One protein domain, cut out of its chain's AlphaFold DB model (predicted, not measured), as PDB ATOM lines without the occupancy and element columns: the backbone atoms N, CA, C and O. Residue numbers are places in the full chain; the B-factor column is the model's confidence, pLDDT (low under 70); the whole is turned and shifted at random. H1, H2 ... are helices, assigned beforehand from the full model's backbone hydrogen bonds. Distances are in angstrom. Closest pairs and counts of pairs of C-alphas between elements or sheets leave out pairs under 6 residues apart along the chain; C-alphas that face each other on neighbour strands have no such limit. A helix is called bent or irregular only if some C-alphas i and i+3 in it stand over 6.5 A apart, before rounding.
ATOM      1  N   VAL A 392      28.665  50.328  -3.947       92.06
ATOM      2  CA  VAL A 392      29.785  50.941  -4.676       92.06
ATOM      3  C   VAL A 392      30.169  50.070  -5.873       92.06
ATOM      4  O   VAL A 392      30.301  50.595  -6.981       92.06
ATOM      5  N   LEU A 393      30.258  48.750  -5.696       91.88
ATOM      6  CA  LEU A 393      30.531  47.800  -6.773       91.88
ATOM      7  C   LEU A 393      29.450  47.844  -7.860       91.88
ATOM      8  O   LEU A 393      29.779  47.943  -9.042       91.88
ATOM      9  N   PHE A 394      28.172  47.852  -7.482       92.62
ATOM     10  CA  PHE A 394      27.049  47.969  -8.412       92.62
ATOM     11  C   PHE A 394      27.109  49.274  -9.207       92.62
ATOM     12  O   PHE A 394      26.968  49.258 -10.429       92.62
ATOM     13  N   SER A 395      27.396  50.400  -8.547       93.12
ATOM     14  CA  SER A 395      27.548  51.697  -9.218       93.12
ATOM     15  C   SER A 395      28.716  51.705 -10.215       93.12
ATOM     16  O   SER A 395      28.581  52.230 -11.324       93.12
ATOM     17  N   ALA A 396      29.834  51.054  -9.871       93.25
ATOM     18  CA  ALA A 396      30.984  50.900 -10.757       93.25
ATOM     19  C   ALA A 396      30.644  50.017 -11.970       93.25
ATOM     20  O   ALA A 396      30.925  50.402 -13.107       93.25
ATOM     21  N   CYS A 397      29.954  48.892 -11.757       92.75
ATOM     22  CA  CYS A 397      29.480  48.007 -12.826       92.75
ATOM     23  C   CYS A 397      28.458  48.704 -13.735       92.75
ATOM     24  O   CYS A 397      28.514  48.574 -14.956       92.75
ATOM     25  N   GLN A 398      27.555  49.505 -13.166       92.75
ATOM     26  CA  GLN A 398      26.598  50.296 -13.935       92.75
ATOM     27  C   GLN A 398      27.304  51.359 -14.786       92.75
ATOM     28  O   GLN A 398      26.916  51.580 -15.935       92.75
ATOM     29  N   SER A 399      28.341  52.009 -14.251       91.81
ATOM     30  CA  SER A 399      29.172  52.951 -15.009       91.81
ATOM     31  C   SER A 399      29.873  52.260 -16.182       91.81
ATOM     32  O   SER A 399      29.804  52.754 -17.308       91.81
ATOM     33  N   PHE A 400      30.460  51.082 -15.948       91.88
ATOM     34  CA  PHE A 400      31.084  50.255 -16.985       91.88
ATOM     35  C   PHE A 400      30.089  49.848 -18.081       91.88
ATOM     36  O   PHE A 400      30.337  50.065 -19.265       91.88
ATOM     37  N   TYR A 401      28.913  49.355 -17.693       91.81
ATOM     38  CA  TYR A 401      27.854  48.978 -18.628       91.81
ATOM     39  C   TYR A 401      27.359  50.156 -19.474       91.81
ATOM     40  O   TYR A 401      27.150  50.040 -20.684       91.81
ATOM     41  N   ARG A 402      27.209  51.335 -18.857       89.38
ATOM     42  CA  ARG A 402      26.867  52.565 -19.582       89.38
ATOM     43  C   ARG A 402      27.979  52.985 -20.534       89.38
ATOM     44  O   ARG A 402      27.653  53.408 -21.636       89.38
ATOM     45  N   ALA A 403      29.247  52.861 -20.142       88.00
ATOM     46  CA  ALA A 403      30.389  53.184 -20.997       88.00
ATOM     47  C   ALA A 403      30.479  52.274 -22.236       88.00
ATOM     48  O   ALA A 403      30.907  52.733 -23.291       88.00
ATOM     49  N   LEU A 404      30.030  51.018 -22.128       88.31
ATOM     50  CA  LEU A 404      29.938  50.088 -23.256       88.31
ATOM     51  C   LEU A 404      28.825  50.477 -24.244       88.31
ATOM     52  O   LEU A 404      29.029  50.472 -25.458       88.31
ATOM     53  N   ARG A 405      27.635  50.819 -23.733       85.56
ATOM     54  CA  ARG A 405      26.468  51.156 -24.570       85.56
ATOM     55  C   ARG A 405      26.528  52.555 -25.162       85.56
ATOM     56  O   ARG A 405      26.147  52.770 -26.311       85.56
ATOM     57  N   VAL A 406      26.965  53.511 -24.355       81.38
ATOM     58  CA  VAL A 406      27.044  54.924 -24.699       81.38
ATOM     59  C   VAL A 406      28.521  55.266 -24.800       81.38
ATOM     60  O   VAL A 406      29.227  55.335 -23.795       81.38
ATOM     61  N   GLY A 407      28.982  55.475 -26.036       74.44
ATOM     62  CA  GLY A 407      30.324  55.990 -26.303       74.44
ATOM     63  C   GLY A 407      30.535  57.390 -25.707       74.44
ATOM     64  O   GLY A 407      29.755  57.876 -24.890       74.44
ATOM     65  N   VAL A 408      31.597  58.081 -26.119       78.56
ATOM     66  CA  VAL A 408      31.871  59.435 -25.609       78.56
ATOM     67  C   VAL A 408      30.686  60.372 -25.923       78.56
ATOM     68  O   VAL A 408      30.331  60.518 -27.097       78.56
ATOM     69  N   PRO A 409      30.062  61.020 -24.916       75.56
ATOM     70  CA  PRO A 409      28.931  61.914 -25.143       75.56
ATOM     71  C   PRO A 409      29.283  63.029 -26.135       75.56
ATOM     72  O   PRO A 409      30.295  63.708 -25.983       75.56
ATOM     73  N   GLY A 410      28.448  63.223 -27.159       73.00
ATOM     74  CA  GLY A 410      28.617  64.297 -28.149       73.00
ATOM     75  C   GLY A 410      29.668  64.044 -29.239       73.00
ATOM     76  O   GLY A 410      29.849  64.900 -30.106       73.00
ATOM     77  N   VAL A 411      30.331  62.882 -29.253       80.50
ATOM     78  CA  VAL A 411      31.321  62.520 -30.279       80.50
ATOM     79  C   VAL A 411      30.828  61.317 -31.082       80.50
ATOM     80  O   VAL A 411      30.408  60.304 -30.533       80.50
ATOM     81  N   HIS A 412      30.885  61.417 -32.413       79.50
ATOM     82  CA  HIS A 412      30.585  60.289 -33.295       79.50
ATOM     83  C   HIS A 412      31.675  59.210 -33.171       79.50
ATOM     84  O   HIS A 412      32.861  59.543 -33.179       79.50
ATOM     85  N   TYR A 413      31.299  57.926 -33.134       78.50
ATOM     86  CA  TYR A 413      32.218  56.794 -32.897       78.50
ATOM     87  C   TYR A 413      33.411  56.728 -33.864       78.50
ATOM     88  O   TYR A 413      34.442  56.154 -33.540       78.50
ATOM     89  N   SER A 414      33.295  57.323 -35.055       73.19
ATOM     90  CA  SER A 414      34.387  57.379 -36.033       73.19
ATOM     91  C   SER A 414      35.544  58.300 -35.631       73.19
ATOM     92  O   SER A 414      36.601  58.228 -36.247       73.19
ATOM     93  N   LYS A 415      35.339  59.213 -34.672       77.31
ATOM     94  CA  LYS A 415      36.351  60.184 -34.218       77.31
ATOM     95  C   LYS A 415      37.131  59.704 -32.994       77.31
ATOM     96  O   LYS A 415      38.209  60.226 -32.734       77.31
ATOM     97  N   GLY A 416      36.604  58.735 -32.253       75.31
ATOM     98  CA  GLY A 416      37.268  58.172 -31.084       75.31
ATOM     99  C   GLY A 416      36.350  57.250 -30.291       75.31
ATOM    100  O   GLY A 416      35.146  57.490 -30.190       75.31
ATOM    101  N   LEU A 417      36.943  56.199 -29.732       83.19
ATOM    102  CA  LEU A 417      36.300  55.264 -28.813       83.19
ATOM    103  C   LEU A 417      36.704  55.596 -27.372       83.19
ATOM    104  O   LEU A 417      37.735  56.227 -27.134       83.19
ATOM    105  N   ARG A 418      35.871  55.191 -26.411       83.62
ATOM    106  CA  ARG A 418      36.141  55.385 -24.983       83.62
ATOM    107  C   ARG A 418      36.927  54.179 -24.447       83.62
ATOM    108  O   ARG A 418      36.389  53.075 -24.521       83.62
ATOM    109  N   PRO A 419      38.146  54.359 -23.904       87.38
ATOM    110  CA  PRO A 419      38.858  53.278 -23.225       87.38
ATOM    111  C   PRO A 419      38.120  52.880 -21.942       87.38
ATOM    112  O   PRO A 419      37.520  53.736 -21.292       87.38
ATOM    113  N   LEU A 420      38.172  51.594 -21.588       88.19
ATOM    114  CA  LEU A 420      37.419  51.016 -20.462       88.19
ATOM    115  C   LEU A 420      38.277  50.784 -19.205       88.19
ATOM    116  O   LEU A 420      37.775  50.322 -18.181       88.19
ATOM    117  N   ASP A 421      39.573  51.095 -19.269       89.25
ATOM    118  CA  ASP A 421      40.524  50.881 -18.169       89.25
ATOM    119  C   ASP A 421      40.138  51.623 -16.881       89.25
ATOM    120  O   ASP A 421      40.349  51.113 -15.781       89.25
ATOM    121  N   VAL A 422      39.547  52.816 -16.999       90.00
ATOM    122  CA  VAL A 422      39.163  53.641 -15.842       90.00
ATOM    123  C   VAL A 422      38.034  52.973 -15.059       90.00
ATOM    124  O   VAL A 422      38.070  52.895 -13.830       90.00
ATOM    125  N   GLU A 423      37.039  52.457 -15.768       90.88
ATOM    126  CA  GLU A 423      35.880  51.778 -15.206       90.88
ATOM    127  C   GLU A 423      36.263  50.404 -14.644       90.88
ATOM    128  O   GLU A 423      35.812  50.043 -13.556       90.88
ATOM    129  N   ILE A 424      37.155  49.671 -15.318       90.81
ATOM    130  CA  ILE A 424      37.690  48.393 -14.825       90.81
ATOM    131  C   ILE A 424      38.497  48.601 -13.536       90.81
ATOM    132  O   ILE A 424      38.310  47.863 -12.567       90.81
ATOM    133  N   ALA A 425      39.338  49.638 -13.472       90.81
ATOM    134  CA  ALA A 425      40.071  49.984 -12.255       90.81
ATOM    135  C   ALA A 425      39.128  50.386 -11.106       90.81
ATOM    136  O   ALA A 425      39.380  50.047  -9.946       90.81
ATOM    137  N   ALA A 426      38.020  51.071 -11.413       91.12
ATOM    138  CA  ALA A 426      36.998  51.410 -10.427       91.12
ATOM    139  C   ALA A 426      36.300  50.159  -9.864       91.12
ATOM    140  O   ALA A 426      36.122  50.067  -8.648       91.12
ATOM    141  N   ILE A 427      35.976  49.175 -10.709       91.69
ATOM    142  CA  ILE A 427      35.403  47.885 -10.285       91.69
ATOM    143  C   ILE A 427      36.404  47.109  -9.424       91.69
ATOM    144  O   ILE A 427      36.051  46.637  -8.345       91.69
ATOM    145  N   GLN A 428      37.671  47.040  -9.840       89.94
ATOM    146  CA  GLN A 428      38.722  46.357  -9.082       89.94
ATOM    147  C   GLN A 428      38.953  46.992  -7.701       89.94
ATOM    148  O   GLN A 428      39.204  46.293  -6.720       89.94
ATOM    149  N   LYS A 429      38.842  48.321  -7.598       89.31
ATOM    150  CA  LYS A 429      38.921  49.034  -6.316       89.31
ATOM    151  C   LYS A 429      37.693  48.779  -5.436       89.31
ATOM    152  O   LYS A 429      37.842  48.717  -4.219       89.31
ATOM    153  N   ALA A 430      36.510  48.655  -6.036       87.50
ATOM    154  CA  ALA A 430      35.251  48.449  -5.325       87.50
ATOM    155  C   ALA A 430      35.082  47.021  -4.780       87.50
ATOM    156  O   ALA A 430      34.578  46.864  -3.674       87.50
ATOM    157  N   ALA A 431      35.529  46.002  -5.520       82.44
ATOM    158  CA  ALA A 431      35.416  44.592  -5.124       82.44
ATOM    159  C   ALA A 431      36.432  44.163  -4.043       82.44
ATOM    160  O   ALA A 431      36.269  43.135  -3.396       82.44
ATOM    161  N   GLY A 432      37.501  44.940  -3.835       76.12
ATOM    162  CA  GLY A 432      38.620  44.506  -2.998       76.12
ATOM    163  C   GLY A 432      39.409  43.351  -3.635       76.12
ATOM    164  O   GLY A 432      39.100  42.879  -4.725       76.12
ATOM    165  N   LYS A 433      40.492  42.910  -2.985       70.88
ATOM    166  CA  LYS A 433      41.371  41.848  -3.525       70.88
ATOM    167  C   LYS A 433      40.840  40.424  -3.302       70.88
ATOM    168  O   LYS A 433      41.421  39.489  -3.838       70.88
ATOM    169  N   GLU A 434      39.783  40.278  -2.508       72.81
ATOM    170  CA  GLU A 434      39.268  38.988  -2.028       72.81
ATOM    171  C   GLU A 434      38.307  38.316  -3.032       72.81
ATOM    172  O   GLU A 434      38.179  37.092  -3.046       72.81
ATOM    173  N   ASP A 435      37.675  39.086  -3.926       82.12
ATOM    174  CA  ASP A 435      36.661  38.576  -4.856       82.12
ATOM    175  C   ASP A 435      37.282  37.895  -6.091       82.12
ATOM    176  O   ASP A 435      37.572  38.519  -7.121       82.12
ATOM    177  N   THR A 436      37.440  36.569  -6.014       86.06
ATOM    178  CA  THR A 436      38.019  35.736  -7.088       86.06
ATOM    179  C   THR A 436      37.220  35.798  -8.391       86.06
ATOM    180  O   THR A 436      37.805  35.811  -9.477       86.06
ATOM    181  N   LEU A 437      35.890  35.879  -8.296       88.12
ATOM    182  CA  LEU A 437      34.990  35.910  -9.447       88.12
ATOM    183  C   LEU A 437      35.120  37.218 -10.233       88.12
ATOM    184  O   LEU A 437      35.274  37.179 -11.452       88.12
ATOM    185  N   VAL A 438      35.140  38.368  -9.549       90.19
ATOM    186  CA  VAL A 438      35.338  39.676 -10.198       90.19
ATOM    187  C   VAL A 438      36.707  39.725 -10.876       90.19
ATOM    188  O   VAL A 438      36.810  40.152 -12.026       90.19
ATOM    189  N   GLY A 439      37.750  39.214 -10.213       88.50
ATOM    190  CA  GLY A 439      39.086  39.101 -10.801       88.50
ATOM    191  C   GLY A 439      39.121  38.235 -12.067       88.50
ATOM    192  O   GLY A 439      39.711  38.637 -13.072       88.50
ATOM    193  N   ALA A 440      38.456  37.076 -12.057       90.94
ATOM    194  CA  ALA A 440      38.372  36.188 -13.216       90.94
ATOM    195  C   ALA A 440      37.624  36.832 -14.394       90.94
ATOM    196  O   ALA A 440      38.093  36.758 -15.532       90.94
ATOM    197  N   VAL A 441      36.503  37.512 -14.126       91.94
ATOM    198  CA  VAL A 441      35.718  38.183 -15.171       91.94
ATOM    199  C   VAL A 441      36.485  39.361 -15.757       91.94
ATOM    200  O   VAL A 441      36.568  39.465 -16.978       91.94
ATOM    201  N   ILE A 442      37.141  40.190 -14.937       90.25
ATOM    202  CA  ILE A 442      38.011  41.257 -15.450       90.25
ATOM    203  C   ILE A 442      39.067  40.661 -16.386       90.25
ATOM    204  O   ILE A 442      39.211  41.138 -17.509       90.25
ATOM    205  N   ASN A 443      39.742  39.581 -15.980       89.38
ATOM    206  CA  ASN A 443      40.767  38.905 -16.785       89.38
ATOM    207  C   ASN A 443      40.252  38.328 -18.112       89.38
ATOM    208  O   ASN A 443      41.025  38.269 -19.063       89.38
ATOM    209  N   SER A 444      38.969  37.966 -18.205       90.31
ATOM    210  CA  SER A 444      38.352  37.502 -19.457       90.31
ATOM    211  C   SER A 444      38.112  38.605 -20.499       90.31
ATOM    212  O   SER A 444      37.919  38.289 -21.669       90.31
ATOM    213  N   ILE A 445      38.154  39.889 -20.115       91.81
ATOM    214  CA  ILE A 445      37.933  41.009 -21.045       91.81
ATOM    215  C   ILE A 445      39.147  41.166 -21.984       91.81
ATOM    216  O   ILE A 445      40.253  41.399 -21.477       91.81
ATOM    217  N   PRO A 446      38.956  41.149 -23.323       90.31
ATOM    218  CA  PRO A 446      40.035  41.319 -24.298       90.31
ATOM    219  C   PRO A 446      40.828  42.620 -24.115       90.31
ATOM    220  O   PRO A 446      40.249  43.684 -23.884       90.31
ATOM    221  N   GLU A 447      42.153  42.583 -24.295       86.81
ATOM    222  CA  GLU A 447      43.006  43.780 -24.154       86.81
ATOM    223  C   GLU A 447      42.647  44.906 -25.134       86.81
ATOM    224  O   GLU A 447      42.795  46.088 -24.812       86.81
ATOM    225  N   GLU A 448      42.143  44.549 -26.318       87.50
ATOM    226  CA  GLU A 448      41.669  45.508 -27.315       87.50
ATOM    227  C   GLU A 448      40.485  46.325 -26.781       87.50
ATOM    228  O   GLU A 448      40.469  47.547 -26.930       87.50
ATOM    229  N   ALA A 449      39.542  45.686 -26.081       87.00
ATOM    230  CA  ALA A 449      38.409  46.367 -25.454       87.00
ATOM    231  C   ALA A 449      38.854  47.321 -24.337       87.00
ATOM    232  O   ALA A 449      38.289  48.404 -24.184       87.00
ATOM    233  N   ARG A 450      39.896  46.944 -23.587       88.31
ATOM    234  CA  ARG A 450      40.438  47.728 -22.469       88.31
ATOM    235  C   ARG A 450      41.098  49.033 -22.929       88.31
ATOM    236  O   ARG A 450      40.660  50.114 -22.536       88.31
ATOM    237  N   LYS A 451      42.089  48.920 -23.825       87.81
ATOM    238  CA  LYS A 451      42.963  50.030 -24.256       87.81
ATOM    239  C   LYS A 451      42.338  50.911 -25.338       87.81
ATOM    240  O   LYS A 451      42.445  52.133 -25.282       87.81
ATOM    241  N   ARG A 452      41.723  50.299 -26.358       86.56
ATOM    242  CA  ARG A 452      41.143  51.012 -27.511       86.56
ATOM    243  C   ARG A 452      39.705  51.443 -27.235       86.56
ATOM    244  O   ARG A 452      39.276  52.475 -27.744       86.56
ATOM    245  N   GLY A 453      38.978  50.662 -26.441       84.62
ATOM    246  CA  GLY A 453      37.536  50.790 -26.292       84.62
ATOM    247  C   GLY A 453      36.771  49.943 -27.303       84.62
ATOM    248  O   GLY A 453      37.333  49.382 -28.248       84.62
ATOM    249  N   VAL A 454      35.462  49.861 -27.090       90.06
ATOM    250  CA  VAL A 454      34.553  49.015 -27.869       90.06
ATOM    251  C   VAL A 454      33.590  49.884 -28.672       90.06
ATOM    252  O   VAL A 454      33.186  50.962 -28.230       90.06
ATOM    253  N   PHE A 455      33.212  49.424 -29.865       89.56
ATOM    254  CA  PHE A 455      32.157  50.071 -30.640       89.56
ATOM    255  C   PHE A 455      30.796  49.884 -29.952       89.56
ATOM    256  O   PHE A 455      30.412  48.745 -29.694       89.56
ATOM    257  N   PRO A 456      30.035  50.963 -29.694       89.44
ATOM    258  CA  PRO A 456      28.708  50.838 -29.103       89.44
ATOM    259  C   PRO A 456      27.730  50.153 -30.068       89.44
ATOM    260  O   PRO A 456      27.926  50.170 -31.286       89.44
ATOM    261  N   GLU A 457      26.626  49.624 -29.534       88.50
ATOM    262  CA  GLU A 457      25.575  48.904 -30.280       88.50
ATOM    263  C   GLU A 457      25.136  49.638 -31.562       88.50
ATOM    264  O   GLU A 457      25.036  49.053 -32.643       88.50
ATOM    265  N   ILE A 458      24.937  50.955 -31.457       88.56
ATOM    266  CA  ILE A 458      24.522  51.816 -32.574       88.56
ATOM    267  C   ILE A 458      25.603  51.856 -33.666       88.56
ATOM    268  O   ILE A 458      25.293  51.745 -34.850       88.56
ATOM    269  N   ALA A 459      26.880  51.944 -33.282       89.94
ATOM    270  CA  ALA A 459      27.994  51.972 -34.225       89.94
ATOM    271  C   ALA A 459      28.145  50.638 -34.968       89.94
ATOM    272  O   ALA A 459      28.387  50.626 -36.177       89.94
ATOM    273  N   ILE A 460      27.971  49.510 -34.271       91.06
ATOM    274  CA  ILE A 460      28.006  48.174 -34.882       91.06
ATOM    275  C   ILE A 460      26.857  48.018 -35.882       91.06
ATOM    276  O   ILE A 460      27.083  47.528 -36.994       91.06
ATOM    277  N   ARG A 461      25.653  48.497 -35.538       91.44
ATOM    278  CA  ARG A 461      24.488  48.481 -36.434       91.44
ATOM    279  C   ARG A 461      24.708  49.336 -37.680       91.44
ATOM    280  O   ARG A 461      24.468  48.878 -38.794       91.44
ATOM    281  N   GLU A 462      25.221  50.551 -37.534       90.38
ATOM    282  CA  GLU A 462      25.518  51.412 -38.684       90.38
ATOM    283  C   GLU A 462      26.610  50.838 -39.596       90.38
ATOM    284  O   GLU A 462      26.509  50.915 -40.827       90.38
ATOM    285  N   ARG A 463      27.659  50.245 -39.014       90.56
ATOM    286  CA  ARG A 463      28.722  49.575 -39.778       90.56
ATOM    287  C   ARG A 463      28.190  48.353 -40.512       90.56
ATOM    288  O   ARG A 463      28.555  48.162 -41.673       90.56
ATOM    289  N   PHE A 464      27.291  47.591 -39.892       93.50
ATOM    290  CA  PHE A 464      26.647  46.451 -40.536       93.50
ATOM    291  C   PHE A 464      25.962  46.857 -41.840       93.50
ATOM    292  O   PHE A 464      26.172  46.200 -42.849       93.50
ATOM    293  N   LEU A 465      25.246  47.986 -41.886       91.75
ATOM    294  CA  LEU A 465      24.590  48.447 -43.119       91.75
ATOM    295  C   LEU A 465      25.577  48.680 -44.275       91.75
ATOM    296  O   LEU A 465      25.241  48.471 -45.443       91.75
ATOM    297  N   LYS A 466      26.802  49.126 -43.976       91.44
ATOM    298  CA  LYS A 466      27.865  49.301 -44.982       91.44
ATOM    299  C   LYS A 466      28.432  47.951 -45.425       91.44
ATOM    300  O   LYS A 466      28.650  47.747 -46.623       91.44
ATOM    301  N   VAL A 467      28.635  47.041 -44.473       92.62
ATOM    302  CA  VAL A 467      29.106  45.670 -44.714       92.62
ATOM    303  C   VAL A 467      28.089  44.899 -45.542       92.62
ATOM    304  O   VAL A 467      28.453  44.389 -46.589       92.62
ATOM    305  N   GLU A 468      26.814  44.909 -45.167       90.38
ATOM    306  CA  GLU A 468      25.692  44.298 -45.886       90.38
ATOM    307  C   GLU A 468      25.643  44.767 -47.344       90.38
ATOM    308  O   GLU A 468      25.643  43.944 -48.256       90.38
ATOM    309  N   ARG A 469      25.688  46.084 -47.597       88.62
ATOM    310  CA  ARG A 469      25.687  46.638 -48.966       88.62
ATOM    311  C   ARG A 469      26.884  46.178 -49.794       88.62
ATOM    312  O   ARG A 469      26.764  46.041 -51.009       88.62
ATOM    313  N   THR A 470      28.042  46.002 -49.167       88.75
ATOM    314  CA  THR A 470      29.285  45.625 -49.854       88.75
ATOM    315  C   THR A 470      29.367  44.112 -50.058       88.75
ATOM    316  O   THR A 470      29.666  43.660 -51.158       88.75
ATOM    317  N   ALA A 471      29.001  43.328 -49.047       88.12
ATOM    318  CA  ALA A 471      28.889  41.876 -49.094       88.12
ATOM    319  C   ALA A 471      27.851  41.433 -50.135       88.12
ATOM    320  O   ALA A 471      28.126  40.541 -50.932       88.12
ATOM    321  N   ARG A 472      26.710  42.132 -50.219       86.38
ATOM    322  CA  ARG A 472      25.667  41.889 -51.226       86.38
ATOM    323  C   ARG A 472      26.166  42.081 -52.664       86.38
ATOM    324  O   ARG A 472      25.777  41.323 -53.548       86.38
ATOM    325  N   LYS A 473      27.056  43.053 -52.897       86.12
ATOM    326  CA  LYS A 473      27.707  43.281 -54.205       86.12
ATOM    327  C   LYS A 473      28.710  42.187 -54.570       86.12
ATOM    328  O   LYS A 473      29.029  42.022 -55.743       86.12
ATOM    329  N   LEU A 474      29.210  41.448 -53.583       85.38
ATOM    330  CA  LEU A 474      30.293  40.470 -53.720       85.38
ATOM    331  C   LEU A 474      29.830  39.017 -53.530       85.38
ATOM    332  O   LEU A 474      30.668  38.121 -53.473       85.38
ATOM    333  N   ALA A 475      28.520  38.774 -53.443       83.06
ATOM    334  CA  ALA A 475      27.940  37.478 -53.090       83.06
ATOM    335  C   ALA A 475      28.358  36.311 -54.010       83.06
ATOM    336  O   ALA A 475      28.460  35.182 -53.544       83.06
ATOM    337  N   LEU A 476      28.658  36.564 -55.292       79.44
ATOM    338  CA  LEU A 476      29.008  35.519 -56.273       79.44
ATOM    339  C   LEU A 476      30.518  35.172 -56.313       79.44
ATOM    340  O   LEU A 476      30.966  34.362 -57.141       79.44
ATOM    341  N   VAL A 477      31.339  35.811 -55.473       83.69
ATOM    342  CA  VAL A 477      32.805  35.680 -55.501       83.69
ATOM    343  C   VAL A 477      33.283  34.624 -54.484       83.69
ATOM    344  O   VAL A 477      33.093  34.821 -53.282       83.69
ATOM    345  N   PRO A 478      33.931  33.526 -54.933       79.19
ATOM    346  CA  PRO A 478      34.408  32.452 -54.054       79.19
ATOM    347  C   PRO A 478      35.658  32.837 -53.237       79.19
ATOM    348  O   PRO A 478      36.280  33.877 -53.467       79.19
ATOM    349  N   ASP A 479      36.025  31.988 -52.271       71.88
ATOM    350  CA  ASP A 479      37.192  32.166 -51.396       71.88
ATOM    351  C   ASP A 479      38.506  32.119 -52.203       71.88
ATOM    352  O   ASP A 479      38.756  31.153 -52.917       71.88
ATOM    353  N   GLY A 480      39.346  33.160 -52.095       66.75
ATOM    354  CA  GLY A 480      40.651  33.245 -52.784       66.75
ATOM    355  C   GLY A 480      40.780  34.350 -53.840       66.75
ATOM    356  O   GLY A 480      41.847  34.509 -54.429       66.75
ATOM    357  N   GLY A 481      39.728  35.148 -54.042       65.75
ATOM    358  CA  GLY A 481      39.705  36.196 -55.063       65.75
ATOM    359  C   GLY A 481      39.411  35.631 -56.455       65.75
ATOM    360  O   GLY A 481      39.627  34.458 -56.741       65.75
ATOM    361  N   SER A 482      38.851  36.463 -57.331       71.56
ATOM    362  CA  SER A 482      38.440  36.054 -58.680       71.56
ATOM    363  C   SER A 482      38.966  37.016 -59.749       71.56
ATOM    364  O   SER A 482      39.491  38.086 -59.454       71.56
ATOM    365  N   SER A 483      38.805  36.663 -61.022       78.31
ATOM    366  CA  SER A 483      39.008  37.590 -62.135       78.31
ATOM    367  C   SER A 483      38.041  38.789 -62.068       78.31
ATOM    368  O   SER A 483      36.882  38.647 -61.662       78.31
ATOM    369  N   LEU A 484      38.503  39.971 -62.503       80.12
ATOM    370  CA  LEU A 484      37.739  41.234 -62.518       80.12
ATOM    371  C   LEU A 484      36.333  41.132 -63.157       80.12
ATOM    372  O   LEU A 484      35.401  41.721 -62.603       80.12
ATOM    373  N   PRO A 485      36.106  40.361 -64.245       82.12
ATOM    374  CA  PRO A 485      34.766  40.204 -64.817       82.12
ATOM    375  C   PRO A 485      33.755  39.575 -63.849       82.12
ATOM    376  O   PRO A 485      32.583  39.943 -63.869       82.12
ATOM    377  N   ARG A 486      34.183  38.670 -62.956       79.75
ATOM    378  CA  ARG A 486      33.282  38.047 -61.970       79.75
ATOM    379  C   ARG A 486      32.847  39.032 -60.883       79.75
ATOM    380  O   ARG A 486      31.711  38.960 -60.427       79.75
ATOM    381  N   TYR A 487      33.712  39.980 -60.517       81.00
ATOM    382  CA  TYR A 487      33.338  41.090 -59.636       81.00
ATOM    383  C   TYR A 487      32.296  42.002 -60.296       81.00
ATOM    384  O   TYR A 487      31.318  42.373 -59.651       81.00
ATOM    385  N   PHE A 488      32.462  42.310 -61.589       83.44
ATOM    386  CA  PHE A 488      31.483  43.091 -62.350       83.44
ATOM    387  C   PHE A 488      30.131  42.370 -62.468       83.44
ATOM    388  O   PHE A 488      29.089  42.980 -62.240       83.44
ATOM    389  N   LEU A 489      30.137  41.061 -62.748       82.19
ATOM    390  CA  LEU A 489      28.917  40.247 -62.799       82.19
ATOM    391  C   LEU A 489      28.215  40.165 -61.440       82.19
ATOM    392  O   LEU A 489      27.001  40.338 -61.379       82.19
ATOM    393  N   SER A 490      28.964  39.969 -60.352       79.88
ATOM    394  CA  SER A 490      28.419  39.982 -58.988       79.88
ATOM    395  C   SER A 490      27.774  41.333 -58.652       79.88
ATOM    396  O   SER A 490      26.691  41.387 -58.069       79.88
ATOM    397  N   TYR A 491      28.397  42.435 -59.080       83.31
ATOM    398  CA  TYR A 491      27.844  43.777 -58.918       83.31
ATOM    399  C   TYR A 491      26.544  43.959 -59.715       83.31
ATOM    400  O   TYR A 491      25.543  44.403 -59.150       83.31
ATOM    401  N   LEU A 492      26.521  43.565 -60.994       83.12
ATOM    402  CA  LEU A 492      25.335  43.668 -61.850       83.12
ATOM    403  C   LEU A 492      24.180  42.788 -61.340       83.12
ATOM    404  O   LEU A 492      23.040  43.245 -61.291       83.12
ATOM    405  N   GLN A 493      24.478  41.568 -60.883       81.94
ATOM    406  CA  GLN A 493      23.502  40.671 -60.256       81.94
ATOM    407  C   GLN A 493      22.908  41.295 -58.990       81.94
ATOM    408  O   GLN A 493      21.692  41.300 -58.818       81.94
ATOM    409  N   SER A 494      23.746  41.878 -58.126       77.75
ATOM    410  CA  SER A 494      23.279  42.534 -56.899       77.75
ATOM    411  C   SER A 494      22.388  43.755 -57.149       77.75
ATOM    412  O   SER A 494      21.600  44.115 -56.281       77.75
ATOM    413  N   PHE A 495      22.522  44.389 -58.319       80.06
ATOM    414  CA  PHE A 495      21.691  45.517 -58.734       80.06
ATOM    415  C   PHE A 495      20.346  45.064 -59.321       80.06
ATOM    416  O   PHE A 495      19.335  45.720 -59.089       80.06
ATOM    417  N   LEU A 496      20.326  43.944 -60.057       78.69
ATOM    418  CA  LEU A 496      19.110  43.396 -60.670       78.69
ATOM    419  C   LEU A 496      18.218  42.642 -59.664       78.69
ATOM    420  O   LEU A 496      17.003  42.580 -59.841       78.69
ATOM    421  N   LEU A 497      18.807  42.056 -58.616       74.75
ATOM    422  CA  LEU A 497      18.065  41.387 -57.548       74.75
ATOM    423  C   LEU A 497      17.354  42.423 -56.666       74.75
ATOM    424  O   LEU A 497      17.965  43.077 -55.817       74.75
ATOM    425  N   PHE A 498      16.041  42.554 -56.855       68.38
ATOM    426  CA  PHE A 498      15.189  43.338 -55.966       68.38
ATOM    427  C   PHE A 498      15.249  42.778 -54.546       68.38
ATOM    428  O   PHE A 498      15.245  41.567 -54.328       68.38
ATOM    429  N   ARG A 499      15.303  43.682 -53.565       63.78
ATOM    430  CA  ARG A 499      15.296  43.331 -52.146       63.78
ATOM    431  C   ARG A 499      13.952  42.684 -51.800       63.78
ATOM    432  O   ARG A 499      12.971  43.395 -51.616       63.78
ATOM    433  N   SER A 500      13.920  41.356 -51.729       58.22
ATOM    434  CA  SER A 500      12.789  40.619 -51.168       58.22
ATOM    435  C   SER A 500      12.915  40.669 -49.653       58.22
ATOM    436  O   SER A 500      13.894  40.171 -49.099       58.22
ATOM    437  N   GLU A 501      11.970  41.304 -48.966       57.22
ATOM    438  CA  GLU A 501      11.846  41.157 -47.516       57.22
ATOM    439  C   GLU A 501      11.288  39.761 -47.233       57.22
ATOM    440  O   GLU A 501      10.081  39.570 -47.121       57.22
ATOM    441  N   ASN A 502      12.165  38.758 -47.181       61.25
ATOM    442  CA  ASN A 502      11.769  37.410 -46.793       61.25
ATOM    443  C   ASN A 502      11.470  37.418 -45.281       61.25
ATOM    444  O   ASN A 502      12.398  37.632 -44.492       61.25
ATOM    445  N   PRO A 503      10.211  37.215 -44.836       65.31
ATOM    446  CA  PRO A 503       9.939  37.045 -43.417       65.31
ATOM    447  C   PRO A 503      10.650  35.780 -42.934       65.31
ATOM    448  O   PRO A 503      10.651  34.758 -43.624       65.31
ATOM    449  N   ILE A 504      11.266  35.849 -41.751       71.19
ATOM    450  CA  ILE A 504      11.888  34.673 -41.139       71.19
ATOM    451  C   ILE A 504      10.828  33.565 -41.010       71.19
ATOM    452  O   ILE A 504       9.728  33.854 -40.524       71.19
ATOM    453  N   PRO A 505      11.118  32.321 -41.443       72.62
ATOM    454  CA  PRO A 505      10.190  31.208 -41.294       72.62
ATOM    455  C   PRO A 505       9.769  31.041 -39.830       72.62
ATOM    456  O   PRO A 505      10.620  31.065 -38.944       72.62
ATOM    457  N   SER A 506       8.479  30.813 -39.563       67.75
ATOM    458  CA  SER A 506       7.970  30.596 -38.196       67.75
ATOM    459  C   SER A 506       8.690  29.453 -37.472       67.75
ATOM    460  O   SER A 506       8.925  29.540 -36.276       67.75
ATOM    461  N   ILE A 516      21.344  24.599 -42.733       76.38
ATOM    462  CA  ILE A 516      22.446  25.518 -43.101       76.38
ATOM    463  C   ILE A 516      22.843  25.405 -44.588       76.38
ATOM    464  O   ILE A 516      23.285  26.379 -45.193       76.38
ATOM    465  N   SER A 517      22.683  24.230 -45.206       74.38
ATOM    466  CA  SER A 517      23.082  23.977 -46.599       74.38
ATOM    467  C   SER A 517      22.193  24.644 -47.649       74.38
ATOM    468  O   SER A 517      22.609  24.747 -48.800       74.38
ATOM    469  N   LYS A 518      20.973  25.057 -47.284       76.94
ATOM    470  CA  LYS A 518      20.013  25.695 -48.201       76.94
ATOM    471  C   LYS A 518      20.096  27.223 -48.187       76.94
ATOM    472  O   LYS A 518      19.413  27.859 -48.980       76.94
ATOM    473  N   LEU A 519      20.888  27.805 -47.285       79.88
ATOM    474  CA  LEU A 519      20.973  29.252 -47.120       79.88
ATOM    475  C   LEU A 519      21.914  29.870 -48.157       79.88
ATOM    476  O   LEU A 519      23.100  29.533 -48.203       79.88
ATOM    477  N   ASP A 520      21.396  30.817 -48.938       84.44
ATOM    478  CA  ASP A 520      22.213  31.664 -49.802       84.44
ATOM    479  C   ASP A 520      22.808  32.851 -49.018       84.44
ATOM    480  O   ASP A 520      22.340  33.238 -47.946       84.44
ATOM    481  N   THR A 521      23.846  33.473 -49.575       84.88
ATOM    482  CA  THR A 521      24.525  34.650 -49.014       84.88
ATOM    483  C   THR A 521      23.545  35.799 -48.767       84.88
ATOM    484  O   THR A 521      23.641  36.480 -47.746       84.88
ATOM    485  N   TYR A 522      22.586  36.012 -49.674       85.12
ATOM    486  CA  TYR A 522      21.548  37.034 -49.515       85.12
ATOM    487  C   TYR A 522      20.638  36.722 -48.320       85.12
ATOM    488  O   TYR A 522      20.442  37.589 -47.468       85.12
ATOM    489  N   ASP A 523      20.195  35.470 -48.191       85.69
ATOM    490  CA  ASP A 523      19.333  35.046 -47.088       85.69
ATOM    491  C   ASP A 523      20.044  35.110 -45.727       85.69
ATOM    492  O   ASP A 523      19.418  35.400 -44.706       85.69
ATOM    493  N   ILE A 524      21.357  34.851 -45.686       88.44
ATOM    494  CA  ILE A 524      22.180  35.009 -44.477       88.44
ATOM    495  C   ILE A 524      22.242  36.483 -44.063       88.44
ATOM    496  O   ILE A 524      22.090  36.795 -42.880       88.44
ATOM    497  N   LEU A 525      22.454  37.399 -45.015       88.56
ATOM    498  CA  LEU A 525      22.520  38.838 -44.742       88.56
ATOM    499  C   LEU A 525      21.170  39.392 -44.269       88.56
ATOM    500  O   LEU A 525      21.144  40.165 -43.309       88.56
ATOM    501  N   ASP A 526      20.064  38.975 -44.886       87.38
ATOM    502  CA  ASP A 526      18.721  39.422 -44.501       87.38
ATOM    503  C   ASP A 526      18.311  38.876 -43.115       87.38
ATOM    504  O   ASP A 526      17.818  39.640 -42.281       87.38
ATOM    505  N   ARG A 527      18.621  37.607 -42.793       87.81
ATOM    506  CA  ARG A 527      18.435  37.060 -41.430       87.81
ATOM    507  C   ARG A 527      19.305  37.767 -40.395       87.81
ATOM    508  O   ARG A 527      18.830  38.108 -39.314       87.81
ATOM    509  N   SER A 528      20.571  38.020 -40.721       89.81
ATOM    510  CA  SER A 528      21.486  38.739 -39.827       89.81
ATOM    511  C   SER A 528      20.961  40.139 -39.518       89.81
ATOM    512  O   SER A 528      20.975  40.563 -38.365       89.81
ATOM    513  N   ARG A 529      20.432  40.833 -40.535       89.19
ATOM    514  CA  ARG A 529      19.809  42.148 -40.382       89.19
ATOM    515  C   ARG A 529      18.597  42.107 -39.456       89.19
ATOM    516  O   ARG A 529      18.478  42.958 -38.582       89.19
ATOM    517  N   TYR A 530      17.727  41.117 -39.628       88.06
ATOM    518  CA  TYR A 530      16.531  40.964 -38.804       88.06
ATOM    519  C   TYR A 530      16.859  40.851 -37.309       88.06
ATOM    520  O   TYR A 530      16.277  41.565 -36.490       88.06
ATOM    521  N   TRP A 531      17.815  39.990 -36.945       88.94
ATOM    522  CA  TRP A 531      18.233  39.822 -35.548       88.94
ATOM    523  C   TRP A 531      18.951  41.067 -35.012       88.94
ATOM    524  O   TRP A 531      18.715  41.487 -33.879       88.94
ATOM    525  N   LEU A 532      19.743  41.732 -35.855       90.88
ATOM    526  CA  LEU A 532      20.449  42.963 -35.504       90.88
ATOM    527  C   LEU A 532      19.513  44.155 -35.238       90.88
ATOM    528  O   LEU A 532      19.748  44.946 -34.313       90.88
ATOM    529  N   ASP A 533      18.448  44.295 -36.030       88.38
ATOM    530  CA  ASP A 533      17.430  45.337 -35.854       88.38
ATOM    531  C   ASP A 533      16.648  45.129 -34.540       88.38
ATOM    532  O   ASP A 533      16.247  46.101 -33.900       88.38
ATOM    533  N   ARG A 534      16.537  43.880 -34.068       88.25
ATOM    534  CA  ARG A 534      15.957  43.513 -32.761       88.25
ATOM    535  C   ARG A 534      16.932  43.598 -31.583       88.25
ATOM    536  O   ARG A 534      16.506  43.477 -30.440       88.25
ATOM    537  N   GLY A 535      18.215  43.841 -31.851       86.69
ATOM    538  CA  GLY A 535      19.254  43.965 -30.824       86.69
ATOM    539  C   GLY A 535      19.892  42.643 -30.392       86.69
ATOM    540  O   GLY A 535      20.681  42.648 -29.451       86.69
ATOM    541  N   ASP A 536      19.615  41.532 -31.081       90.50
ATOM    542  CA  ASP A 536      20.314  40.265 -30.856       90.50
ATOM    543  C   ASP A 536      21.559  40.179 -31.754       90.50
ATOM    544  O   ASP A 536      21.564  39.621 -32.858       90.50
ATOM    545  N   PHE A 537      22.646  40.773 -31.262       91.31
ATOM    546  CA  PHE A 537      23.954  40.728 -31.915       91.31
ATOM    547  C   PHE A 537      24.555  39.315 -31.919       91.31
ATOM    548  O   PHE A 537      25.378  39.006 -32.783       91.31
ATOM    549  N   GLY A 538      24.141  38.444 -30.992       90.56
ATOM    550  CA  GLY A 538      24.633  37.074 -30.874       90.56
ATOM    551  C   GLY A 538      24.163  36.202 -32.032       90.56
ATOM    552  O   GLY A 538      24.986  35.574 -32.707       90.56
ATOM    553  N   MET A 539      22.858  36.200 -32.317       88.94
ATOM    554  CA  MET A 539      22.319  35.495 -33.486       88.94
ATOM    555  C   MET A 539      22.823  36.102 -34.795       88.94
ATOM    556  O   MET A 539      23.233  35.361 -35.689       88.94
ATOM    557  N   ALA A 540      22.888  37.433 -34.895       91.56
ATOM    558  CA  ALA A 540      23.439  38.098 -36.076       91.56
ATOM    559  C   ALA A 540      24.897  37.679 -36.346       91.56
ATOM    560  O   ALA A 540      25.257  37.375 -37.484       91.56
ATOM    561  N   LEU A 541      25.730  37.583 -35.305       93.31
ATOM    562  CA  LEU A 541      27.108  37.107 -35.425       93.31
ATOM    563  C   LEU A 541      27.175  35.639 -35.875       93.31
ATOM    564  O   LEU A 541      28.027  35.291 -36.697       93.31
ATOM    565  N   ARG A 542      26.290  34.767 -35.374       91.00
ATOM    566  CA  ARG A 542      26.219  33.358 -35.804       91.00
ATOM    567  C   ARG A 542      25.916  33.243 -37.295       91.00
ATOM    568  O   ARG A 542      26.658  32.554 -37.990       91.00
ATOM    569  N   TYR A 543      24.906  33.957 -37.792       89.62
ATOM    570  CA  TYR A 543      24.573  33.969 -39.219       89.62
ATOM    571  C   TYR A 543      25.709  34.553 -40.065       89.62
ATOM    572  O   TYR A 543      26.118  33.941 -41.047       89.62
ATOM    573  N   MET A 544      26.310  35.667 -39.650       90.44
ATOM    574  CA  MET A 544      27.432  36.276 -40.375       90.44
ATOM    575  C   MET A 544      28.675  35.375 -40.442       90.44
ATOM    576  O   MET A 544      29.408  35.421 -41.429       90.44
ATOM    577  N   ASN A 545      28.897  34.499 -39.455       91.69
ATOM    578  CA  ASN A 545      29.967  33.492 -39.501       91.69
ATOM    579  C   ASN A 545      29.721  32.370 -40.528       91.69
ATOM    580  O   ASN A 545      30.676  31.692 -40.917       91.69
ATOM    581  N   LEU A 546      28.475  32.173 -40.980       90.25
ATOM    582  CA  LEU A 546      28.131  31.206 -42.031       90.25
ATOM    583  C   LEU A 546      28.496  31.708 -43.435       90.25
ATOM    584  O   LEU A 546      28.528  30.904 -44.370       90.25
ATOM    585  N   LEU A 547      28.792  33.004 -43.593       88.69
ATOM    586  CA  LEU A 547      29.240  33.570 -44.862       88.69
ATOM    587  C   LEU A 547      30.525  32.884 -45.347       88.69
ATOM    588  O   LEU A 547      31.433  32.557 -44.574       88.69
ATOM    589  N   LYS A 548      30.614  32.713 -46.666       85.81
ATOM    590  CA  LYS A 548      31.766  32.150 -47.384       85.81
ATOM    591  C   LYS A 548      32.183  33.119 -48.491       85.81
ATOM    592  O   LYS A 548      31.390  33.972 -48.889       85.81
ATOM    593  N   GLY A 549      33.406  33.009 -48.987       86.19
ATOM    594  CA  GLY A 549      33.904  33.837 -50.083       86.19
ATOM    595  C   GLY A 549      34.335  35.250 -49.690       86.19
ATOM    596  O   GLY A 549      34.561  35.592 -48.525       86.19
ATOM    597  N   ALA A 550      34.389  36.124 -50.696       85.25
ATOM    598  CA  ALA A 550      34.654  37.551 -50.506       85.25
ATOM    599  C   ALA A 550      33.677  38.261 -49.532       85.25
ATOM    600  O   ALA A 550      34.137  39.124 -48.779       85.25
ATOM    601  N   PRO A 551      32.373  37.907 -49.455       86.81
ATOM    602  CA  PRO A 551      31.459  38.451 -48.444       86.81
ATOM    603  C   PRO A 551      31.947  38.242 -47.008       86.81
ATOM    604  O   PRO A 551      31.837  39.151 -46.185       86.81
ATOM    605  N   ARG A 552      32.549  37.081 -46.715       89.44
ATOM    606  CA  ARG A 552      33.128  36.781 -45.400       89.44
ATOM    607  C   ARG A 552      34.339  37.659 -45.104       89.44
ATOM    608  O   ARG A 552      34.480  38.135 -43.984       89.44
ATOM    609  N   GLN A 553      35.202  37.892 -46.092       88.19
ATOM    610  CA  GLN A 553      36.382  38.747 -45.921       88.19
ATOM    611  C   GLN A 553      35.985  40.190 -45.590       88.19
ATOM    612  O   GLN A 553      36.543  40.776 -44.667       88.19
ATOM    613  N   VAL A 554      34.969  40.729 -46.271       89.00
ATOM    614  CA  VAL A 554      34.417  42.063 -45.975       89.00
ATOM    615  C   VAL A 554      33.738  42.105 -44.605       89.00
ATOM    616  O   VAL A 554      33.844  43.096 -43.887       89.00
ATOM    617  N   ALA A 555      33.057  41.026 -44.221       92.00
ATOM    618  CA  ALA A 555      32.422  40.911 -42.915       92.00
ATOM    619  C   ALA A 555      33.406  40.651 -41.765       92.00
ATOM    620  O   ALA A 555      33.038  40.878 -40.618       92.00
ATOM    621  N   CYS A 556      34.633  40.200 -42.037       91.06
ATOM    622  CA  CYS A 556      35.588  39.736 -41.026       91.06
ATOM    623  C   CYS A 556      35.869  40.791 -39.947       91.06
ATOM    624  O   CYS A 556      35.810  40.498 -38.755       91.06
ATOM    625  N   GLU A 557      36.091  42.041 -40.359       91.56
ATOM    626  CA  GLU A 557      36.308  43.148 -39.427       91.56
ATOM    627  C   GLU A 557      35.076  43.375 -38.541       91.56
ATOM    628  O   GLU A 557      35.189  43.492 -37.326       91.56
ATOM    629  N   TRP A 558      33.877  43.368 -39.124       93.94
ATOM    630  CA  TRP A 558      32.638  43.521 -38.363       93.94
ATOM    631  C   TRP A 558      32.375  42.337 -37.422       93.94
ATOM    632  O   TRP A 558      31.935  42.546 -36.294       93.94
ATOM    633  N   ILE A 559      32.688  41.110 -37.849       94.12
ATOM    634  CA  ILE A 559      32.574  39.882 -37.048       94.12
ATOM    635  C   ILE A 559      33.491  39.959 -35.823       94.12
ATOM    636  O   ILE A 559      33.041  39.677 -34.713       94.12
ATOM    637  N   ASN A 560      34.749  40.373 -35.997       92.75
ATOM    638  CA  ASN A 560      35.702  40.504 -34.893       92.75
ATOM    639  C   ASN A 560      35.278  41.599 -33.907       92.75
ATOM    640  O   ASN A 560      35.268  41.375 -32.701       92.75
ATOM    641  N   GLU A 561      34.847  42.753 -34.412       91.56
ATOM    642  CA  GLU A 561      34.408  43.870 -33.568       91.56
ATOM    643  C   GLU A 561      33.116  43.547 -32.805       91.56
ATOM    644  O   GLU A 561      32.975  43.892 -31.633       91.56
ATOM    645  N   THR A 562      32.196  42.812 -33.433       92.75
ATOM    646  CA  THR A 562      30.974  42.320 -32.778       92.75
ATOM    647  C   THR A 562      31.292  41.249 -31.735       92.75
ATOM    648  O   THR A 562      30.660  41.225 -30.682       92.75
ATOM    649  N   ARG A 563      32.293  40.390 -31.975       93.50
ATOM    650  CA  ARG A 563      32.766  39.414 -30.982       93.50
ATOM    651  C   ARG A 563      33.329  40.107 -29.744       93.50
ATOM    652  O   ARG A 563      32.892  39.794 -28.645       93.50
ATOM    653  N   ILE A 564      34.234  41.070 -29.923       92.56
ATOM    654  CA  ILE A 564      34.827  41.833 -28.812       92.56
ATOM    655  C   ILE A 564      33.733  42.557 -28.018       92.56
ATOM    656  O   ILE A 564      33.759  42.569 -26.785       92.56
ATOM    657  N   PHE A 565      32.746  43.129 -28.714       92.19
ATOM    658  CA  PHE A 565      31.588  43.745 -28.075       92.19
ATOM    659  C   PHE A 565      30.784  42.749 -27.238       92.19
ATOM    660  O   PHE A 565      30.528  43.029 -26.070       92.19
ATOM    661  N   LEU A 566      30.453  41.578 -27.784       92.50
ATOM    662  CA  LEU A 566      29.693  40.547 -27.074       92.50
ATOM    663  C   LEU A 566      30.455  39.950 -25.884       92.50
ATOM    664  O   LEU A 566      29.860  39.770 -24.827       92.50
ATOM    665  N   GLU A 567      31.757  39.688 -26.017       92.25
ATOM    666  CA  GLU A 567      32.607  39.208 -24.914       92.25
ATOM    667  C   GLU A 567      32.650  40.233 -23.769       92.25
ATOM    668  O   GLU A 567      32.490  39.889 -22.596       92.25
ATOM    669  N   THR A 568      32.778  41.519 -24.109       92.75
ATOM    670  CA  THR A 568      32.780  42.610 -23.122       92.75
ATOM    671  C   THR A 568      31.394  42.827 -22.510       92.75
ATOM    672  O   THR A 568      31.283  43.086 -21.313       92.75
ATOM    673  N   GLN A 569      30.328  42.690 -23.302       92.12
ATOM    674  CA  GLN A 569      28.947  42.779 -22.833       92.12
ATOM    675  C   GLN A 569      28.621  41.644 -21.861       92.12
ATOM    676  O   GLN A 569      28.090  41.903 -20.787       92.12
ATOM    677  N   GLN A 570      29.013  40.413 -22.184       92.81
ATOM    678  CA  GLN A 570      28.842  39.263 -21.302       92.81
ATOM    679  C   GLN A 570      29.595  39.456 -19.976       92.81
ATOM    680  O   GLN A 570      29.050  39.176 -18.905       92.81
ATOM    681  N   ALA A 571      30.822  39.979 -20.017       92.31
ATOM    682  CA  ALA A 571      31.560  40.347 -18.809       92.31
ATOM    683  C   ALA A 571      30.834  41.445 -18.002       92.31
ATOM    684  O   ALA A 571      30.744  41.364 -16.779       92.31
ATOM    685  N   ALA A 572      30.257  42.449 -18.665       92.06
ATOM    686  CA  ALA A 572      29.502  43.513 -18.000       92.06
ATOM    687  C   ALA A 572      28.207  42.999 -17.346       92.06
ATOM    688  O   ALA A 572      27.918  43.351 -16.201       92.06
ATOM    689  N   ASP A 573      27.451  42.152 -18.045       92.69
ATOM    690  CA  ASP A 573      26.198  41.566 -17.562       92.69
ATOM    691  C   ASP A 573      26.445  40.618 -16.381       92.69
ATOM    692  O   ASP A 573      25.721  40.665 -15.386       92.69
ATOM    693  N   THR A 574      27.505  39.805 -16.435       93.44
ATOM    694  CA  THR A 574      27.890  38.918 -15.320       93.44
ATOM    695  C   THR A 574      28.321  39.703 -14.082       93.44
ATOM    696  O   THR A 574      27.883  39.376 -12.979       93.44
ATOM    697  N   LEU A 575      29.106  40.773 -14.244       92.25
ATOM    698  CA  LEU A 575      29.482  41.662 -13.139       92.25
ATOM    699  C   LEU A 575      28.273  42.396 -12.553       92.25
ATOM    700  O   LEU A 575      28.158  42.508 -11.335       92.25
ATOM    701  N   MET A 576      27.349  42.864 -13.394       92.25
ATOM    702  CA  MET A 576      26.131  43.531 -12.937       92.25
ATOM    703  C   MET A 576      25.200  42.573 -12.188       92.25
ATOM    704  O   MET A 576      24.695  42.930 -11.126       92.25
ATOM    705  N   ALA A 577      25.005  41.357 -12.703       92.50
ATOM    706  CA  ALA A 577      24.218  40.322 -12.042       92.50
ATOM    707  C   ALA A 577      24.845  39.912 -10.702       92.50
ATOM    708  O   ALA A 577      24.137  39.806  -9.702       92.50
ATOM    709  N   TYR A 578      26.172  39.755 -10.655       91.12
ATOM    710  CA  TYR A 578      26.900  39.471  -9.419       91.12
ATOM    711  C   TYR A 578      26.770  40.609  -8.400       91.12
ATOM    712  O   TYR A 578      26.434  40.361  -7.246       91.12
ATOM    713  N   ALA A 579      26.973  41.861  -8.816       89.81
ATOM    714  CA  ALA A 579      26.840  43.024  -7.940       89.81
ATOM    715  C   ALA A 579      25.399  43.215  -7.426       89.81
ATOM    716  O   ALA A 579      25.192  43.628  -6.287       89.81
ATOM    717  N   ALA A 580      24.391  42.890  -8.240       89.88
ATOM    718  CA  ALA A 580      22.992  42.906  -7.817       89.88
ATOM    719  C   ALA A 580      22.685  41.784  -6.809       89.88
ATOM    720  O   ALA A 580      22.018  42.031  -5.806       89.88
ATOM    721  N   ALA A 581      23.199  40.575  -7.047       89.88
ATOM    722  CA  ALA A 581      23.016  39.435  -6.151       89.88
ATOM    723  C   ALA A 581      23.708  39.649  -4.797       89.88
ATOM    724  O   ALA A 581      23.108  39.387  -3.757       89.88
ATOM    725  N   THR A 582      24.936  40.175  -4.791       86.12
ATOM    726  CA  THR A 582      25.636  40.526  -3.546       86.12
ATOM    727  C   THR A 582      24.929  41.663  -2.819       86.12
ATOM    728  O   THR A 582      24.758  41.590  -1.608       86.12
ATOM    729  N   GLY A 583      24.416  42.665  -3.540       84.06
ATOM    730  CA  GLY A 583      23.576  43.713  -2.960       84.06
ATOM    731  C   GLY A 583      22.359  43.160  -2.211       84.06
ATOM    732  O   GLY A 583      22.113  43.577  -1.086       84.06
ATOM    733  N   GLN A 584      21.652  42.183  -2.790       83.44
ATOM    734  CA  GLN A 584      20.472  41.552  -2.178       83.44
ATOM    735  C   GLN A 584      20.778  40.649  -0.978       83.44
ATOM    736  O   GLN A 584      19.889  40.396  -0.175       83.44
ATOM    737  N   GLN A 585      21.999  40.125  -0.856       80.94
ATOM    738  CA  GLN A 585      22.373  39.258   0.268       80.94
ATOM    739  C   GLN A 585      22.590  40.031   1.575       80.94
ATOM    740  O   GLN A 585      22.478  39.441   2.650       80.94
ATOM    741  N   TYR A 586      22.922  41.322   1.489       72.62
ATOM    742  CA  TYR A 586      23.280  42.151   2.646       72.62
ATOM    743  C   TYR A 586      22.249  43.234   2.985       72.62
ATOM    744  O   TYR A 586      22.364  43.859   4.041       72.62
ATOM    745  N   THR A 587      21.265  43.459   2.110       60.19
ATOM    746  CA  THR A 587      20.036  44.216   2.401       60.19
ATOM    747  C   THR A 587      18.973  43.300   2.973       60.19
ATOM    748  O   THR A 587      18.339  43.694   3.975       60.19
TER     749      THR A 587
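This is residues 392 to 506 and 516 to 587 of the 587 residues of the protein "MICOS complex subunit MIC60" of Pediculus humanus subsp. corporis (UniProt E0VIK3). One long, kinked helix, H9, makes a spine, with two groups of helices packed along its two halves. H1, H2 and H3 gather beside its later half, H5, H7 and H8 beside its earlier half, while short H4 packs on it between them and H6 lies across the far end of H5. The printed part has 187 residues, with nine named helices, H1 to H9 in chain order, and no named strand; its class is all helix. It is loose, with a radius of gyration of the C-alphas of 20.1 A, and elongated, spanning 65 by 39 by 31 A.

H1, residues 392 to 405, begins at C-alpha 392 (29.785, 50.941, -4.676) and is 20.2 A long. H2 is residues 421 to 431, H3 residues 436 to 444 and H4 residues 447 to 451. H5, residues 457 to 473, is 24.7 A long and ends at C-alpha 473 (27.707, 43.281, -54.205). H6 is residues 484 to 496, 18.8 A, H7 residues 521 to 533, 18.4 A, and H8 residues 537 to 545. H9, residues 550 to 586, is 54.5 A long and ends at C-alpha 586 (23.280, 42.151, 2.646).

H9 is the hub, touching five helices, and has a kink of 42 degrees near residue 557; it is only just irregular, with C-alphas 554 and 557 6.9 A apart. Its residues 569 to 583 touch H1, closest at the C-alphas of Phe 394 and Ala 579, 5.0 A, at a shallow tilt of 20 degrees, opposite ways. H1 and H2 form a hairpin, closest at the C-alphas of Leu 393 and Ala 430, 5.0 A. H2 and H3 form another, closest at the C-alphas of Ala 431 and Val 438, 7.1 A. H3 touches H9, with the C-alphas of Val 441 and Ala 571 closest at 5.9 A, and H4 touches it with those of Ala 449 and Ile 564 closest at 6.7 A. H5 touches residues 550 to 562 of H9, closest at the C-alphas of Ala 471 and Pro 551, 4.3 A. H6 touches H5 at a steep tilt of 69 degrees, only just short of about perpendicular, closest at the C-alphas of Lys 473 and Tyr 491, 4.7 A. The hairpin of H7 and H8 has the C-alphas of Ser 528 and Ala 540 closest at 4.3 A. H8 and H9 form a hairpin too, closest at the C-alphas of Leu 541 and Ile 559, 6.3 A. Every O i to N i+4 pair is within hydrogen-bond range in H1, H2, H3, H4, H6, H7 and H8; in H5 11 of 13 are, and in H9 30 of 33.

The two C-alphas farthest apart, those of Pro 485 and Thr 587, are 68.9 A apart. The link from H1 to H2, residues 406 to 420, is long. Residues 507 to 515 are not printed, and C-alphas 506 and 516 across this cut are 16.1 A apart. Mean pLDDT of the printed part is 85.5; residues 480 to 481, 498 to 503, 506 and 587 are under 70.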